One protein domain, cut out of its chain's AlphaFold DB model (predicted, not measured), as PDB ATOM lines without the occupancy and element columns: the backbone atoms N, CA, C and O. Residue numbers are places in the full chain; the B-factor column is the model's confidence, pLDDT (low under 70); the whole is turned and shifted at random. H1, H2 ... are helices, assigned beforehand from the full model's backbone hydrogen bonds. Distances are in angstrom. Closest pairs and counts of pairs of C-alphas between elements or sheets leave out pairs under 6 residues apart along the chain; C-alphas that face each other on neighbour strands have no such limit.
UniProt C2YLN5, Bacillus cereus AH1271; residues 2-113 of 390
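AT A GLANCE: This is residues 2 to 113 of the 390 residues of a protein of Bacillus cereus AH1271 (UniProt C2YLN5). H1, H4 and the longest helix, H6, run the same way as a triangular core; H2 stands crosswise to H4, and residues 105 to 110 stick out. The 112 printed residues, all helix in class, hold six named helices, H1 to H6 in order, with under half of the residues, and no named strand. The whole is compact, radius of gyration of the C-alphas 15.1 A, spans 41 by 35 by 26 A.

IN THESE COORDINATES: H6, residues 87 to 104, 25.8 A, ends at C-alpha 104 (-8.605, 36.043, 27.195). H1, residues 2 to 11, begins at C-alpha 2 (-3.689, 33.232, 6.578). H4 is residues 45 to 54, H2 31 to 37, H3 40 to 43, H5 75 to 78.

HOW THE PARTS SIT: H6 touches H4 with residues 95 to 103 alone, closest C-alphas 99 and 47, 4.8 A. It touches H1 with 93 to 100 alone, closest C-alphas 96 and 4, 6.8 A. In H1, H2, H4 and H6 every O i to N i+4 pair is within hydrogen-bond range.

THE WHOLE: The printed part has no cut; no printed residue is under 70 in pLDDT. Links H1 to H2 and H4 to H5 are long.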
ATOM      1  N   THR A   2      -4.942  33.878   6.137       82.50
ATOM      2  CA  THR A   2      -3.689  33.232   6.578       82.50
ATOM      3  C   THR A   2      -3.040  33.934   7.773       82.50
ATOM      4  O   THR A   2      -2.558  33.264   8.680       82.50
ATOM      5  N   VAL A   3      -3.121  35.268   7.814       92.19
ATOM      6  CA  VAL A   3      -2.613  36.091   8.920       92.19
ATOM      7  C   VAL A   3      -3.239  35.740  10.274       92.19
ATOM      8  O   VAL A   3      -2.522  35.588  11.252       92.19
ATOM      9  N   TRP A   4      -4.554  35.517  10.319       94.62
ATOM     10  CA  TRP A   4      -5.277  35.200  11.550       94.62
ATOM     11  C   TRP A   4      -4.884  33.835  12.125       94.62
ATOM     12  O   TRP A   4      -4.706  33.693  13.332       94.62
ATOM     13  N   ARG A   5      -4.639  32.850  11.255       92.25
ATOM     14  CA  ARG A   5      -4.119  31.536  11.665       92.25
ATOM     15  C   ARG A   5      -2.695  31.634  12.207       92.25
ATOM     16  O   ARG A   5      -2.374  30.996  13.204       92.25
ATOM     17  N   GLN A   6      -1.857  32.445  11.555       92.56
ATOM     18  CA  GLN A   6      -0.490  32.698  12.000       92.56
ATOM     19  C   GLN A   6      -0.474  33.323  13.399       92.56
ATOM     20  O   GLN A   6       0.229  32.818  14.273       92.56
ATOM     21  N   ILE A   7      -1.239  34.401  13.622       93.56
ATOM     22  CA  ILE A   7      -1.231  35.076  14.926       93.56
ATOM     23  C   ILE A   7      -1.838  34.202  16.021       93.56
ATOM     24  O   ILE A   7      -1.299  34.194  17.119       93.56
ATOM     25  N   LEU A   8      -2.868  33.398  15.728       93.31
ATOM     26  CA  LEU A   8      -3.453  32.486  16.711       93.31
ATOM     27  C   LEU A   8      -2.423  31.466  17.206       93.31
ATOM     28  O   LEU A   8      -2.241  31.308  18.407       93.31
ATOM     29  N   ASN A   9      -1.707  30.803  16.297       92.25
ATOM     30  CA  ASN A   9      -0.686  29.833  16.694       92.25
ATOM     31  C   ASN A   9       0.489  30.500  17.429       92.25
ATOM     32  O   ASN A   9       1.019  29.913  18.369       92.25
ATOM     33  N   ALA A  10       0.857  31.733  17.069       89.94
ATOM     34  CA  ALA A  10       1.859  32.504  17.808       89.94
ATOM     35  C   ALA A  10       1.385  32.893  19.219       89.94
ATOM     36  O   ALA A  10       2.146  32.792  20.177       89.94
ATOM     37  N   MET A  11       0.114  33.274  19.371       89.12
ATOM     38  CA  MET A  11      -0.508  33.544  20.672       89.12
ATOM     39  C   MET A  11      -0.512  32.311  21.574       89.12
ATOM     40  O   MET A  11      -0.418  32.418  22.791       89.12
ATOM     41  N   LEU A  12      -0.619  31.128  20.983       88.88
ATOM     42  CA  LEU A  12      -0.623  29.869  21.716       88.88
ATOM     43  C   LEU A  12       0.774  29.289  21.938       88.88
ATOM     44  O   LEU A  12       0.875  28.172  22.430       88.88
ATOM     45  N   GLU A  13       1.833  30.023  21.578       88.38
ATOM     46  CA  GLU A  13       3.228  29.565  21.657       88.38
ATOM     47  C   GLU A  13       3.477  28.272  20.857       88.38
ATOM     48  O   GLU A  13       4.328  27.450  21.195       88.38
ATOM     49  N   ARG A  14       2.723  28.086  19.764       90.31
ATOM     50  CA  ARG A  14       2.779  26.920  18.870       90.31
ATOM     51  C   ARG A  14       3.110  27.297  17.428       90.31
ATOM     52  O   ARG A  14       2.469  26.849  16.475       90.31
ATOM     53  N   GLU A  15       4.109  28.150  17.238       87.88
ATOM     54  CA  GLU A  15       4.526  28.616  15.906       87.88
ATOM     55  C   GLU A  15       5.012  27.496  14.983       87.88
ATOM     56  O   GLU A  15       4.983  27.644  13.757       87.88
ATOM     57  N   GLU A  16       5.399  26.340  15.526       89.44
ATOM     58  CA  GLU A  16       5.743  25.168  14.727       89.44
ATOM     59  C   GLU A  16       4.538  24.603  13.955       89.44
ATOM     60  O   GLU A  16       4.728  23.925  12.936       89.44
ATOM     61  N   LEU A  17       3.307  24.930  14.381       89.94
ATOM     62  CA  LEU A  17       2.074  24.668  13.633       89.94
ATOM     63  C   LEU A  17       1.897  25.615  12.436       89.94
ATOM     64  O   LEU A  17       1.076  25.349  11.562       89.94
ATOM     65  N   LYS A  18       2.680  26.696  12.333       87.31
ATOM     66  CA  LYS A  18       2.605  27.692  11.253       87.31
ATOM     67  C   LYS A  18       1.177  28.237  11.098       87.31
ATOM     68  O   LYS A  18       0.682  28.915  11.989       87.31
ATOM     69  N   ILE A  19       0.508  27.938   9.984       88.75
ATOM     70  CA  ILE A  19      -0.890  28.316   9.708       88.75
ATOM     71  C   ILE A  19      -1.854  27.122   9.780       88.75
ATOM     72  O   ILE A  19      -3.025  27.254   9.408       88.75
ATOM     73  N   ASP A  20      -1.370  25.953  10.205       89.81
ATOM     74  CA  ASP A  20      -2.180  24.748  10.327       89.81
ATOM     75  C   ASP A  20      -3.124  24.887  11.529       89.81
ATOM     76  O   ASP A  20      -2.740  25.355  12.602       89.81
ATOM     77  N   SER A  21      -4.390  24.531  11.316       91.00
ATOM     78  CA  SER A  21      -5.453  24.589  12.323       91.00
ATOM     79  C   SER A  21      -6.596  23.651  11.949       91.00
ATOM     80  O   SER A  21      -6.692  23.245  10.790       91.00
ATOM     81  N   LEU A  22      -7.506  23.367  12.885       92.38
ATOM     82  CA  LEU A  22      -8.732  22.601  12.599       92.38
ATOM     83  C   LEU A  22      -9.684  23.300  11.607       92.38
ATOM     84  O   LEU A  22     -10.607  22.676  11.095       92.38
ATOM     85  N   LEU A  23      -9.445  24.573  11.266       88.44
ATOM     86  CA  LEU A  23     -10.132  25.235  10.151       88.44
ATOM     87  C   LEU A  23      -9.709  24.660   8.783       88.44
ATOM     88  O   LEU A  23     -10.433  24.805   7.798       88.44
ATOM     89  N   SER A  24      -8.529  24.038   8.689       85.31
ATOM     90  CA  SER A  24      -8.092  23.308   7.499       85.31
ATOM     91  C   SER A  24      -8.667  21.896   7.509       85.31
ATOM     92  O   SER A  24      -8.540  21.164   8.490       85.31
ATOM     93  N   VAL A  25      -9.261  21.495   6.391       85.06
ATOM     94  CA  VAL A  25      -9.685  20.114   6.143       85.06
ATOM     95  C   VAL A  25      -8.787  19.482   5.076       85.06
ATOM     96  O   VAL A  25      -8.313  20.210   4.204       85.06
ATOM     97  N   PRO A  26      -8.563  18.156   5.112       89.88
ATOM     98  CA  PRO A  26      -9.027  17.217   6.138       89.88
ATOM     99  C   PRO A  26      -8.163  17.238   7.415       89.88
ATOM    100  O   PRO A  26      -6.982  17.573   7.379       89.88
ATOM    101  N   HIS A  27      -8.756  16.827   8.536       90.88
ATOM    102  CA  HIS A  27      -8.079  16.557   9.810       90.88
ATOM    103  C   HIS A  27      -8.726  15.343  10.496       90.88
ATOM    104  O   HIS A  27      -9.844  14.958  10.155       90.88
ATOM    105  N   ALA A  28      -8.026  14.729  11.453       92.19
ATOM    106  CA  ALA A  28      -8.513  13.578  12.213       92.19
ATOM    107  C   ALA A  28      -8.170  13.726  13.701       92.19
ATOM    108  O   ALA A  28      -7.094  14.212  14.052       92.19
ATOM    109  N   LEU A  29      -9.090  13.299  14.565       94.62
ATOM    110  CA  LEU A  29      -8.994  13.379  16.024       94.62
ATOM    111  C   LEU A  29      -9.455  12.043  16.616       94.62
ATOM    112  O   LEU A  29     -10.357  11.408  16.068       94.62
ATOM    113  N   THR A  30      -8.856  11.610  17.727       96.44
ATOM    114  CA  THR A  30      -9.399  10.460  18.465       96.44
ATOM    115  C   THR A  30     -10.661  10.875  19.219       96.44
ATOM    116  O   THR A  30     -10.890  12.061  19.473       96.44
ATOM    117  N   LYS A  31     -11.490   9.901  19.604       95.88
ATOM    118  CA  LYS A  31     -12.732  10.174  20.339       95.88
ATOM    119  C   LYS A  31     -12.463  10.847  21.688       95.88
ATOM    120  O   LYS A  31     -13.210  11.732  22.089       95.88
ATOM    121  N   GLU A  32     -11.374  10.467  22.349       96.69
ATOM    122  CA  GLU A  32     -10.938  11.026  23.629       96.69
ATOM    123  C   GLU A  32     -10.579  12.508  23.493       96.69
ATOM    124  O   GLU A  32     -10.938  13.306  24.354       96.69
ATOM    125  N   VAL A  33      -9.926  12.894  22.389       96.38
ATOM    126  CA  VAL A  33      -9.612  14.301  22.109       96.38
ATOM    127  C   VAL A  33     -10.898  15.106  21.965       96.38
ATOM    128  O   VAL A  33     -11.057  16.107  22.659       96.38
ATOM    129  N   VAL A  34     -11.832  14.640  21.128       95.50
ATOM    130  CA  VAL A  34     -13.125  15.308  20.897       95.50
ATOM    131  C   VAL A  34     -13.895  15.484  22.209       95.50
ATOM    132  O   VAL A  34     -14.383  16.572  22.491       95.50
ATOM    133  N   GLN A  35     -13.947  14.443  23.045       94.56
ATOM    134  CA  GLN A  35     -14.589  14.507  24.360       94.56
ATOM    135  C   GLN A  35     -13.907  15.500  25.304       94.56
ATOM    136  O   GLN A  35     -14.588  16.206  26.038       94.56
ATOM    137  N   SER A  36     -12.574  15.559  25.288       95.38
ATOM    138  CA  SER A  36     -11.812  16.397  26.217       95.38
ATOM    139  C   SER A  36     -11.926  17.897  25.948       95.38
ATOM    140  O   SER A  36     -11.861  18.673  26.894       95.38
ATOM    141  N   ILE A  37     -12.092  18.306  24.684       95.00
ATOM    142  CA  ILE A  37     -12.196  19.725  24.306       95.00
ATOM    143  C   ILE A  37     -13.649  20.226  24.241       95.00
ATOM    144  O   ILE A  37     -13.875  21.425  24.074       95.00
ATOM    145  N   GLY A  38     -14.615  19.315  24.402       94.06
ATOM    146  CA  GLY A  38     -16.048  19.580  24.290       94.06
ATOM    147  C   GLY A  38     -16.558  19.432  22.854       94.06
ATOM    148  O   GLY A  38     -15.884  19.804  21.896       94.06
ATOM    149  N   TYR A  39     -17.757  18.879  22.677       91.44
ATOM    150  CA  TYR A  39     -18.363  18.732  21.345       91.44
ATOM    151  C   TYR A  39     -18.859  20.074  20.794       91.44
ATOM    152  O   TYR A  39     -18.826  20.315  19.588       91.44
ATOM    153  N   GLU A  40     -19.282  20.962  21.686       91.44
ATOM    154  CA  GLU A  40     -19.832  22.279  21.393       91.44
ATOM    155  C   GLU A  40     -18.819  23.212  20.724       91.44
ATOM    156  O   GLU A  40     -19.188  24.029  19.880       91.44
ATOM    157  N   CYS A  41     -17.523  23.047  21.013       91.56
ATOM    158  CA  CYS A  41     -16.496  23.903  20.424       91.56
ATOM    159  C   CYS A  41     -16.381  23.731  18.901       91.56
ATOM    160  O   CYS A  41     -15.962  24.658  18.218       91.56
ATOM    161  N   PHE A  42     -16.805  22.597  18.332       91.56
ATOM    162  CA  PHE A  42     -16.699  22.337  16.891       91.56
ATOM    163  C   PHE A  42     -17.635  23.193  16.027       91.56
ATOM    164  O   PHE A  42     -17.437  23.262  14.812       91.56
ATOM    165  N   VAL A  43     -18.602  23.901  16.625       91.44
ATOM    166  CA  VAL A  43     -19.382  24.937  15.917       91.44
ATOM    167  C   VAL A  43     -18.474  26.051  15.402       91.44
ATOM    168  O   VAL A  43     -18.739  26.634  14.347       91.44
ATOM    169  N   ASN A  44     -17.383  26.322  16.119       93.62
ATOM    170  CA  ASN A  44     -16.299  27.171  15.667       93.62
ATOM    171  C   ASN A  44     -14.985  26.361  15.672       93.62
ATOM    172  O   ASN A  44     -14.329  26.242  16.708       93.62
ATOM    173  N   PRO A  45     -14.519  25.856  14.514       93.44
ATOM    174  CA  PRO A  45     -13.314  25.025  14.452       93.44
ATOM    175  C   PRO A  45     -12.051  25.729  14.977       93.44
ATOM    176  O   PRO A  45     -11.059  25.073  15.282       93.44
ATOM    177  N   ILE A  46     -12.062  27.055  15.094       95.38
ATOM    178  CA  ILE A  46     -10.949  27.842  15.629       95.38
ATOM    179  C   ILE A  46     -10.931  27.793  17.156       95.38
ATOM    180  O   ILE A  46      -9.862  27.638  17.743       95.38
ATOM    181  N   VAL A  47     -12.104  27.829  17.791       95.62
ATOM    182  CA  VAL A  47     -12.259  27.579  19.231       95.62
ATOM    183  C   VAL A  47     -11.880  26.132  19.556       95.62
ATOM    184  O   VAL A  47     -11.109  25.884  20.480       95.62
ATOM    185  N   ALA A  48     -12.313  25.166  18.740       95.75
ATOM    186  CA  ALA A  48     -11.865  23.780  18.887       95.75
ATOM    187  C   ALA A  48     -10.334  23.650  18.788       95.75
ATOM    188  O   ALA A  48      -9.710  22.933  19.572       95.75
ATOM    189  N   HIS A  49      -9.708  24.372  17.849       95.81
ATOM    190  CA  HIS A  49      -8.250  24.390  17.694       95.81
ATOM    191  C   HIS A  49      -7.548  25.006  18.909       95.81
ATOM    192  O   HIS A  49      -6.569  24.441  19.391       95.81
ATOM    193  N   LEU A  50      -8.070  26.118  19.431       95.25
ATOM    194  CA  LEU A  50      -7.594  26.756  20.659       95.25
ATOM    195  C   LEU A  50      -7.567  25.760  21.827       95.25
ATOM    196  O   LEU A  50      -6.504  25.521  22.406       95.25
ATOM    197  N   ARG A  51      -8.707  25.124  22.124       95.38
ATOM    198  CA  ARG A  51      -8.827  24.160  23.230       95.38
ATOM    199  C   ARG A  51      -7.936  22.938  23.034       95.38
ATOM    200  O   ARG A  51      -7.321  22.458  23.988       95.38
ATOM    201  N   LEU A  52      -7.817  22.447  21.798       95.50
ATOM    202  CA  LEU A  52      -6.909  21.350  21.453       95.50
ATOM    203  C   LEU A  52      -5.452  21.707  21.759       95.50
ATOM    204  O   LEU A  52      -4.728  20.893  22.328       95.50
ATOM    205  N   VAL A  53      -5.024  22.911  21.387       93.69
ATOM    206  CA  VAL A  53      -3.650  23.374  21.595       93.69
ATOM    207  C   VAL A  53      -3.345  23.629  23.073       93.69
ATOM    208  O   VAL A  53      -2.240  23.319  23.515       93.69
ATOM    209  N   GLN A  54      -4.305  24.153  23.836       91.38
ATOM    210  CA  GLN A  54      -4.178  24.338  25.287       91.38
ATOM    211  C   GLN A  54      -4.219  23.009  26.062       91.38
ATOM    212  O   GLN A  54      -3.804  22.940  27.221       91.38
ATOM    213  N   SER A  55      -4.691  21.936  25.427       91.00
ATOM    214  CA  SER A  55      -4.673  20.590  25.991       91.00
ATOM    215  C   SER A  55      -3.289  19.941  25.887       91.00
ATOM    216  O   SER A  55      -2.444  20.306  25.078       91.00
ATOM    217  N   LYS A  56      -3.064  18.875  26.663       89.56
ATOM    218  CA  LYS A  56      -1.800  18.106  26.657       89.56
ATOM    219  C   LYS A  56      -1.707  17.069  25.524       89.56
ATOM    220  O   LYS A  56      -0.897  16.143  25.591       89.56
ATOM    221  N   TRP A  57      -2.560  17.177  24.507       94.81
ATOM    222  CA  TRP A  57      -2.610  16.220  23.404       94.81
ATOM    223  C   TRP A  57      -1.465  16.435  22.412       94.81
ATOM    224  O   TRP A  57      -0.991  17.547  22.186       94.81
ATOM    225  N   ARG A  58      -1.023  15.344  21.781       92.81
ATOM    226  CA  ARG A  58      -0.005  15.398  20.725       92.81
ATOM    227  C   ARG A  58      -0.661  15.777  19.400       92.81
ATOM    228  O   ARG A  58      -1.610  15.123  18.980       92.81
ATOM    229  N   ILE A  59      -0.109  16.782  18.725       92.88
ATOM    230  CA  ILE A  59      -0.578  17.272  17.421       92.88
ATOM    231  C   ILE A  59       0.492  16.952  16.371       92.88
ATOM    232  O   ILE A  59       1.675  17.197  16.603       92.88
ATOM    233  N   SER A  60       0.092  16.399  15.222       90.00
ATOM    234  CA  SER A  60       0.993  16.068  14.109       90.00
ATOM    235  C   SER A  60       0.529  16.728  12.810       90.00
ATOM    236  O   SER A  60      -0.668  16.818  12.557       90.00
ATOM    237  N   ARG A  61       1.487  17.159  11.979       87.12
ATOM    238  CA  ARG A  61       1.273  17.902  10.718       87.12
ATOM    239  C   ARG A  61       2.091  17.340   9.545       87.12
ATOM    240  O   ARG A  61       2.653  18.078   8.743       87.12
ATOM    241  N   HIS A  62       2.235  16.018   9.492       83.94
ATOM    242  CA  HIS A  62       3.146  15.329   8.569       83.94
ATOM    243  C   HIS A  62       2.610  15.177   7.132       83.94
ATOM    244  O   HIS A  62       3.353  14.734   6.260       83.94
ATOM    245  N   CYS A  63       1.349  15.535   6.871       82.44
ATOM    246  CA  CYS A  63       0.722  15.458   5.553       82.44
ATOM    247  C   CYS A  63       0.139  16.823   5.162       82.44
ATOM    248  O   CYS A  63      -0.435  17.510   6.005       82.44
ATOM    249  N   ALA A  64       0.276  17.199   3.890       84.56
ATOM    250  CA  ALA A  64      -0.316  18.403   3.321       84.56
ATOM    251  C   ALA A  64      -1.165  18.023   2.105       84.56
ATOM    252  O   ALA A  64      -0.699  17.309   1.217       84.56
ATOM    253  N   ILE A  65      -2.405  18.509   2.073       84.69
ATOM    254  CA  ILE A  65      -3.346  18.315   0.969       84.69
ATOM    255  C   ILE A  65      -3.795  19.698   0.514       84.69
ATOM    256  O   ILE A  65      -4.248  20.507   1.324       84.69
ATOM    257  N   ASP A  66      -3.664  19.976  -0.782       82.75
ATOM    258  CA  ASP A  66      -4.162  21.221  -1.351       82.75
ATOM    259  C   ASP A  66      -5.684  21.157  -1.516       82.75
ATOM    260  O   ASP A  66      -6.211  20.553  -2.449       82.75
ATOM    261  N   VAL A  67      -6.387  21.790  -0.580       80.62
ATOM    262  CA  VAL A  67      -7.842  21.982  -0.637       80.62
ATOM    263  C   VAL A  67      -8.244  23.378  -1.105       80.62
ATOM    264  O   VAL A  67      -9.432  23.649  -1.271       80.62
ATOM    265  N   ILE A  68      -7.276  24.276  -1.302       78.44
ATOM    266  CA  ILE A  68      -7.532  25.673  -1.657       78.44
ATOM    267  C   ILE A  68      -7.737  25.783  -3.164       78.44
ATOM    268  O   ILE A  68      -8.759  26.311  -3.596       78.44
ATOM    269  N   THR A  69      -6.812  25.237  -3.955       80.56
ATOM    270  CA  THR A  69      -6.893  25.241  -5.423       80.56
ATOM    271  C   THR A  69      -8.166  24.581  -5.965       80.56
ATOM    272  O   THR A  69      -8.790  25.162  -6.853       80.56
ATOM    273  N   PRO A  70      -8.624  23.417  -5.455       81.94
ATOM    274  CA  PRO A  70      -9.868  22.811  -5.929       81.94
ATOM    275  C   PRO A  70     -11.141  23.479  -5.381       81.94
ATOM    276  O   PRO A  70     -12.244  23.088  -5.769       81.94
ATOM    277  N   ASN A  71     -11.039  24.454  -4.468       80.56
ATOM    278  CA  ASN A  71     -12.220  25.063  -3.867       80.56
ATOM    279  C   ASN A  71     -13.004  25.883  -4.904       80.56
ATOM    280  O   ASN A  71     -12.497  26.834  -5.500       80.56
ATOM    281  N   LYS A  72     -14.279  25.540  -5.101       84.69
ATOM    282  CA  LYS A  72     -15.139  26.225  -6.070       84.69
ATOM    283  C   LYS A  72     -15.433  27.651  -5.604       84.69
ATOM    284  O   LYS A  72     -15.977  27.858  -4.518       84.69
ATOM    285  N   PHE A  73     -15.156  28.630  -6.462       86.38
ATOM    286  CA  PHE A  73     -15.530  30.019  -6.216       86.38
ATOM    287  C   PHE A  73     -17.055  30.169  -6.091       86.38
ATOM    288  O   PHE A  73     -17.812  29.700  -6.944       86.38
ATOM    289  N   ARG A  74     -17.506  30.829  -5.021       89.38
ATOM    290  CA  ARG A  74     -18.911  31.127  -4.735       89.38
ATOM    291  C   ARG A  74     -19.065  32.647  -4.684       89.38
ATOM    292  O   ARG A  74     -18.633  33.234  -3.696       89.38
ATOM    293  N   PRO A  75     -19.654  33.294  -5.704       90.31
ATOM    294  CA  PRO A  75     -19.710  34.753  -5.776       90.31
ATOM    295  C   PRO A  75     -20.299  35.417  -4.526       90.31
ATOM    296  O   PRO A  75     -19.729  36.376  -4.030       90.31
ATOM    297  N   THR A  76     -21.373  34.871  -3.955       88.12
ATOM    298  CA  THR A  76     -22.015  35.425  -2.749       88.12
ATOM    299  C   THR A  76     -21.127  35.385  -1.503       88.12
ATOM    300  O   THR A  76     -21.253  36.237  -0.632       88.12
ATOM    301  N   GLU A  77     -20.226  34.404  -1.414       87.50
ATOM    302  CA  GLU A  77     -19.349  34.196  -0.257       87.50
ATOM    303  C   GLU A  77     -17.984  34.862  -0.437       87.50
ATOM    304  O   GLU A  77     -17.387  35.322   0.534       87.50
ATOM    305  N   HIS A  78     -17.464  34.854  -1.667       89.56
ATOM    306  CA  HIS A  78     -16.069  35.171  -1.971       89.56
ATOM    307  C   HIS A  78     -15.890  36.492  -2.727       89.56
ATOM    308  O   HIS A  78     -14.766  36.987  -2.788       89.56
ATOM    309  N   ALA A  79     -16.941  37.060  -3.328       87.44
ATOM    310  CA  ALA A  79     -16.813  38.365  -3.962       87.44
ATOM    311  C   ALA A  79     -16.652  39.456  -2.895       87.44
ATOM    312  O   ALA A  79     -17.345  39.471  -1.877       87.44
ATOM    313  N   ALA A  80     -15.742  40.384  -3.165       86.81
ATOM    314  CA  ALA A  80     -15.583  41.631  -2.439       86.81
ATOM    315  C   ALA A  80     -15.368  42.750  -3.461       86.81
ATOM    316  O   ALA A  80     -14.727  42.535  -4.491       86.81
ATOM    317  N   TYR A  81     -15.914  43.933  -3.189       78.31
ATOM    318  CA  TYR A  81     -15.717  45.111  -4.030       78.31
ATOM    319  C   TYR A  81     -14.600  45.981  -3.454       78.31
ATOM    320  O   TYR A  81     -14.589  46.274  -2.259       78.31
ATOM    321  N   GLY A  82     -13.668  46.401  -4.314       84.12
ATOM    322  CA  GLY A  82     -12.545  47.253  -3.928       84.12
ATOM    323  C   GLY A  82     -11.704  46.635  -2.810       84.12
ATOM    324  O   GLY A  82     -11.231  45.506  -2.921       84.12
ATOM    325  N   THR A  83     -11.531  47.386  -1.728       83.62
ATOM    326  CA  THR A  83     -10.760  46.998  -0.541       83.62
ATOM    327  C   THR A  83     -11.609  46.338   0.549       83.62
ATOM    328  O   THR A  83     -11.109  46.131   1.647       83.62
ATOM    329  N   GLY A  84     -12.871  45.987   0.280       90.56
ATOM    330  CA  GLY A  84     -13.761  45.375   1.270       90.56
ATOM    331  C   GLY A  84     -13.423  43.920   1.621       90.56
ATOM    332  O   GLY A  84     -12.702  43.218   0.902       90.56
ATOM    333  N   LEU A  85     -13.988  43.445   2.735       93.75
ATOM    334  CA  LEU A  85     -14.000  42.027   3.096       93.75
ATOM    335  C   LEU A  85     -15.200  41.308   2.471       93.75
ATOM    336  O   LEU A  85     -16.329  41.797   2.508       93.75
ATOM    337  N   SER A  86     -14.954  40.112   1.939       93.56
ATOM    338  CA  SER A  86     -16.003  39.186   1.500       93.56
ATOM    339  C   SER A  86     -16.776  38.606   2.692       93.56
ATOM    340  O   SER A  86     -16.274  38.574   3.818       93.56
ATOM    341  N   GLN A  87     -17.983  38.082   2.454       92.06
ATOM    342  CA  GLN A  87     -18.799  37.443   3.500       92.06
ATOM    343  C   GLN A  87     -18.053  36.298   4.199       92.06
ATOM    344  O   GLN A  87     -18.076  36.179   5.427       92.06
ATOM    345  N   SER A  88     -17.316  35.488   3.435       91.00
ATOM    346  CA  SER A  88     -16.536  34.398   4.008       91.00
ATOM    347  C   SER A  88     -15.347  34.900   4.828       91.00
ATOM    348  O   SER A  88     -15.026  34.273   5.837       91.00
ATOM    349  N   GLU A  89     -14.685  35.992   4.429       93.56
ATOM    350  CA  GLU A  89     -13.629  36.608   5.243       93.56
ATOM    351  C   GLU A  89     -14.198  37.138   6.558       93.56
ATOM    352  O   GLU A  89     -13.670  36.786   7.609       93.56
ATOM    353  N   LYS A  90     -15.304  37.893   6.513       94.62
ATOM    354  CA  LYS A  90     -15.986  38.433   7.702       94.62
ATOM    355  C   LYS A  90     -16.345  37.337   8.700       94.62
ATOM    356  O   LYS A  90     -15.959  37.399   9.865       94.62
ATOM    357  N   ARG A  91     -17.004  36.274   8.227       93.62
ATOM    358  CA  ARG A  91     -17.377  35.125   9.062       93.62
ATOM    359  C   ARG A  91     -16.164  34.465   9.715       93.62
ATOM    360  O   ARG A  91     -16.202  34.166  10.906       93.62
ATOM    361  N   MET A  92     -15.099  34.226   8.946       93.44
ATOM    362  CA  MET A  92     -13.899  33.584   9.482       93.44
ATOM    363  C   MET A  92     -13.105  34.504  10.415       93.44
ATOM    364  O   MET A  92     -12.488  34.006  11.348       93.44
ATOM    365  N   ILE A  93     -13.077  35.819  10.187       96.50
ATOM    366  CA  ILE A  93     -12.459  36.778  11.115       96.50
ATOM    367  C   ILE A  93     -13.228  36.766  12.438       96.50
ATOM    368  O   ILE A  93     -12.601  36.584  13.478       96.50
ATOM    369  N   GLY A  94     -14.563  36.816  12.394       96.75
ATOM    370  CA  GLY A  94     -15.406  36.661  13.584       96.75
ATOM    371  C   GLY A  94     -15.133  35.364  14.351       96.75
ATOM    372  O   GLY A  94     -15.065  35.386  15.574       96.75
ATOM    373  N   ASP A  95     -14.881  34.251  13.649       95.88
ATOM    374  CA  ASP A  95     -14.498  32.983  14.291       95.88
ATOM    375  C   ASP A  95     -13.153  33.069  15.034       95.88
ATOM    376  O   ASP A  95     -12.987  32.438  16.076       95.88
ATOM    377  N   HIS A  96     -12.183  33.826  14.507       97.00
ATOM    378  CA  HIS A  96     -10.901  34.013  15.188       97.00
ATOM    379  C   HIS A  96     -11.036  34.969  16.369       97.00
ATOM    380  O   HIS A  96     -10.446  34.692  17.406       97.00
ATOM    381  N   ILE A  97     -11.814  36.050  16.241       97.31
ATOM    382  CA  ILE A  97     -12.088  36.969  17.354       97.31
ATOM    383  C   ILE A  97     -12.777  36.217  18.495       97.31
ATOM    384  O   ILE A  97     -12.371  36.379  19.637       97.31
ATOM    385  N   GLU A  98     -13.714  35.316  18.193       96.38
ATOM    386  CA  GLU A  98     -14.363  34.460  19.195       96.38
ATOM    387  C   GLU A  98     -13.360  33.550  19.920       96.38
ATOM    388  O   GLU A  98     -13.416  33.418  21.140       96.38
ATOM    389  N   ALA A  99     -12.388  32.981  19.202       95.50
ATOM    390  CA  ALA A  99     -11.306  32.225  19.830       95.50
ATOM    391  C   ALA A  99     -10.378  33.123  20.673       95.50
ATOM    392  O   ALA A  99      -9.925  32.712  21.738       95.50
ATOM    393  N   VAL A 100     -10.100  34.357  20.238       95.12
ATOM    394  CA  VAL A 100      -9.358  35.323  21.065       95.12
ATOM    395  C   VAL A 100     -10.145  35.658  22.328       95.12
ATOM    396  O   VAL A 100      -9.560  35.607  23.404       95.12
ATOM    397  N   ALA A 101     -11.450  35.918  22.211       95.12
ATOM    398  CA  ALA A 101     -12.345  36.179  23.331       95.12
ATOM    399  C   ALA A 101     -12.316  35.023  24.336       95.12
ATOM    400  O   ALA A 101     -12.111  35.261  25.519       95.12
ATOM    401  N   GLU A 102     -12.424  33.772  23.879       94.19
ATOM    402  CA  GLU A 102     -12.330  32.609  24.768       94.19
ATOM    403  C   GLU A 102     -10.950  32.496  25.434       94.19
ATOM    404  O   GLU A 102     -10.863  32.206  26.625       94.19
ATOM    405  N   ARG A 103      -9.862  32.776  24.702       91.31
ATOM    406  CA  ARG A 103      -8.498  32.726  25.252       91.31
ATOM    407  C   ARG A 103      -8.279  33.746  26.370       91.31
ATOM    408  O   ARG A 103      -7.550  33.437  27.307       91.31
ATOM    409  N   ILE A 104      -8.823  34.955  26.229       90.75
ATOM    410  CA  ILE A 104      -8.605  36.043  27.195       90.75
ATOM    411  C   ILE A 104      -9.548  35.971  28.404       90.75
ATOM    412  O   ILE A 104      -9.353  36.691  29.382       90.75
ATOM    413  N   VAL A 105     -10.558  35.094  28.385       86.69
ATOM    414  CA  VAL A 105     -11.398  34.853  29.565       86.69
ATOM    415  C   VAL A 105     -10.520  34.358  30.717       86.69
ATOM    416  O   VAL A 105      -9.888  33.307  30.643       86.69
ATOM    417  N   GLY A 106     -10.499  35.125  31.810       75.75
ATOM    418  CA  GLY A 106      -9.711  34.812  33.003       75.75
ATOM    419  C   GLY A 106      -8.245  35.260  32.954       75.75
ATOM    420  O   GLY A 106      -7.522  34.995  33.915       75.75
ATOM    421  N   SER A 107      -7.803  35.943  31.892       82.88
ATOM    422  CA  SER A 107      -6.522  36.662  31.856       82.88
ATOM    423  C   SER A 107      -6.707  38.162  32.107       82.88
ATOM    424  O   SER A 107      -7.829  38.659  32.163       82.88
ATOM    425  N   ASP A 108      -5.601  38.899  32.229       88.62
ATOM    426  CA  ASP A 108      -5.642  40.360  32.112       88.62
ATOM    427  C   ASP A 108      -6.018  40.810  30.684       88.62
ATOM    428  O   ASP A 108      -6.012  40.015  29.738       88.62
ATOM    429  N   GLU A 109      -6.314  42.102  30.534       86.81
ATOM    430  CA  GLU A 109      -6.675  42.774  29.273       86.81
ATOM    431  C   GLU A 109      -5.615  42.642  28.164       86.81
ATOM    432  O   GLU A 109      -5.920  42.770  26.980       86.81
ATOM    433  N   ARG A 110      -4.362  42.333  28.521       91.94
ATOM    434  CA  ARG A 110      -3.263  42.108  27.576       91.94
ATOM    435  C   ARG A 110      -3.057  40.632  27.270       91.94
ATOM    436  O   ARG A 110      -2.144  40.314  26.514       91.94
ATOM    437  N   GLY A 111      -3.854  39.722  27.827       87.56
ATOM    438  CA  GLY A 111      -3.710  38.280  27.639       87.56
ATOM    439  C   GLY A 111      -2.455  37.694  28.288       87.56
ATOM    440  O   GLY A 111      -1.909  36.726  27.754       87.56
ATOM    441  N   GLY A 112      -1.952  38.303  29.370       88.00
ATOM    442  CA  GLY A 112      -0.736  37.876  30.074       88.00
ATOM    443  C   GLY A 112       0.576  38.374  29.456       88.00
ATOM    444  O   GLY A 112       1.656  37.960  29.883       88.00
ATOM    445  N   TYR A 113       0.521  39.252  28.445       90.19
ATOM    446  CA  TYR A 113       1.720  39.787  27.796       90.19
ATOM    447  C   TYR A 113       2.323  40.968  28.554       90.19
ATOM    448  O   TYR A 113       1.645  41.921  28.942       90.19
TER     449      TYR A 113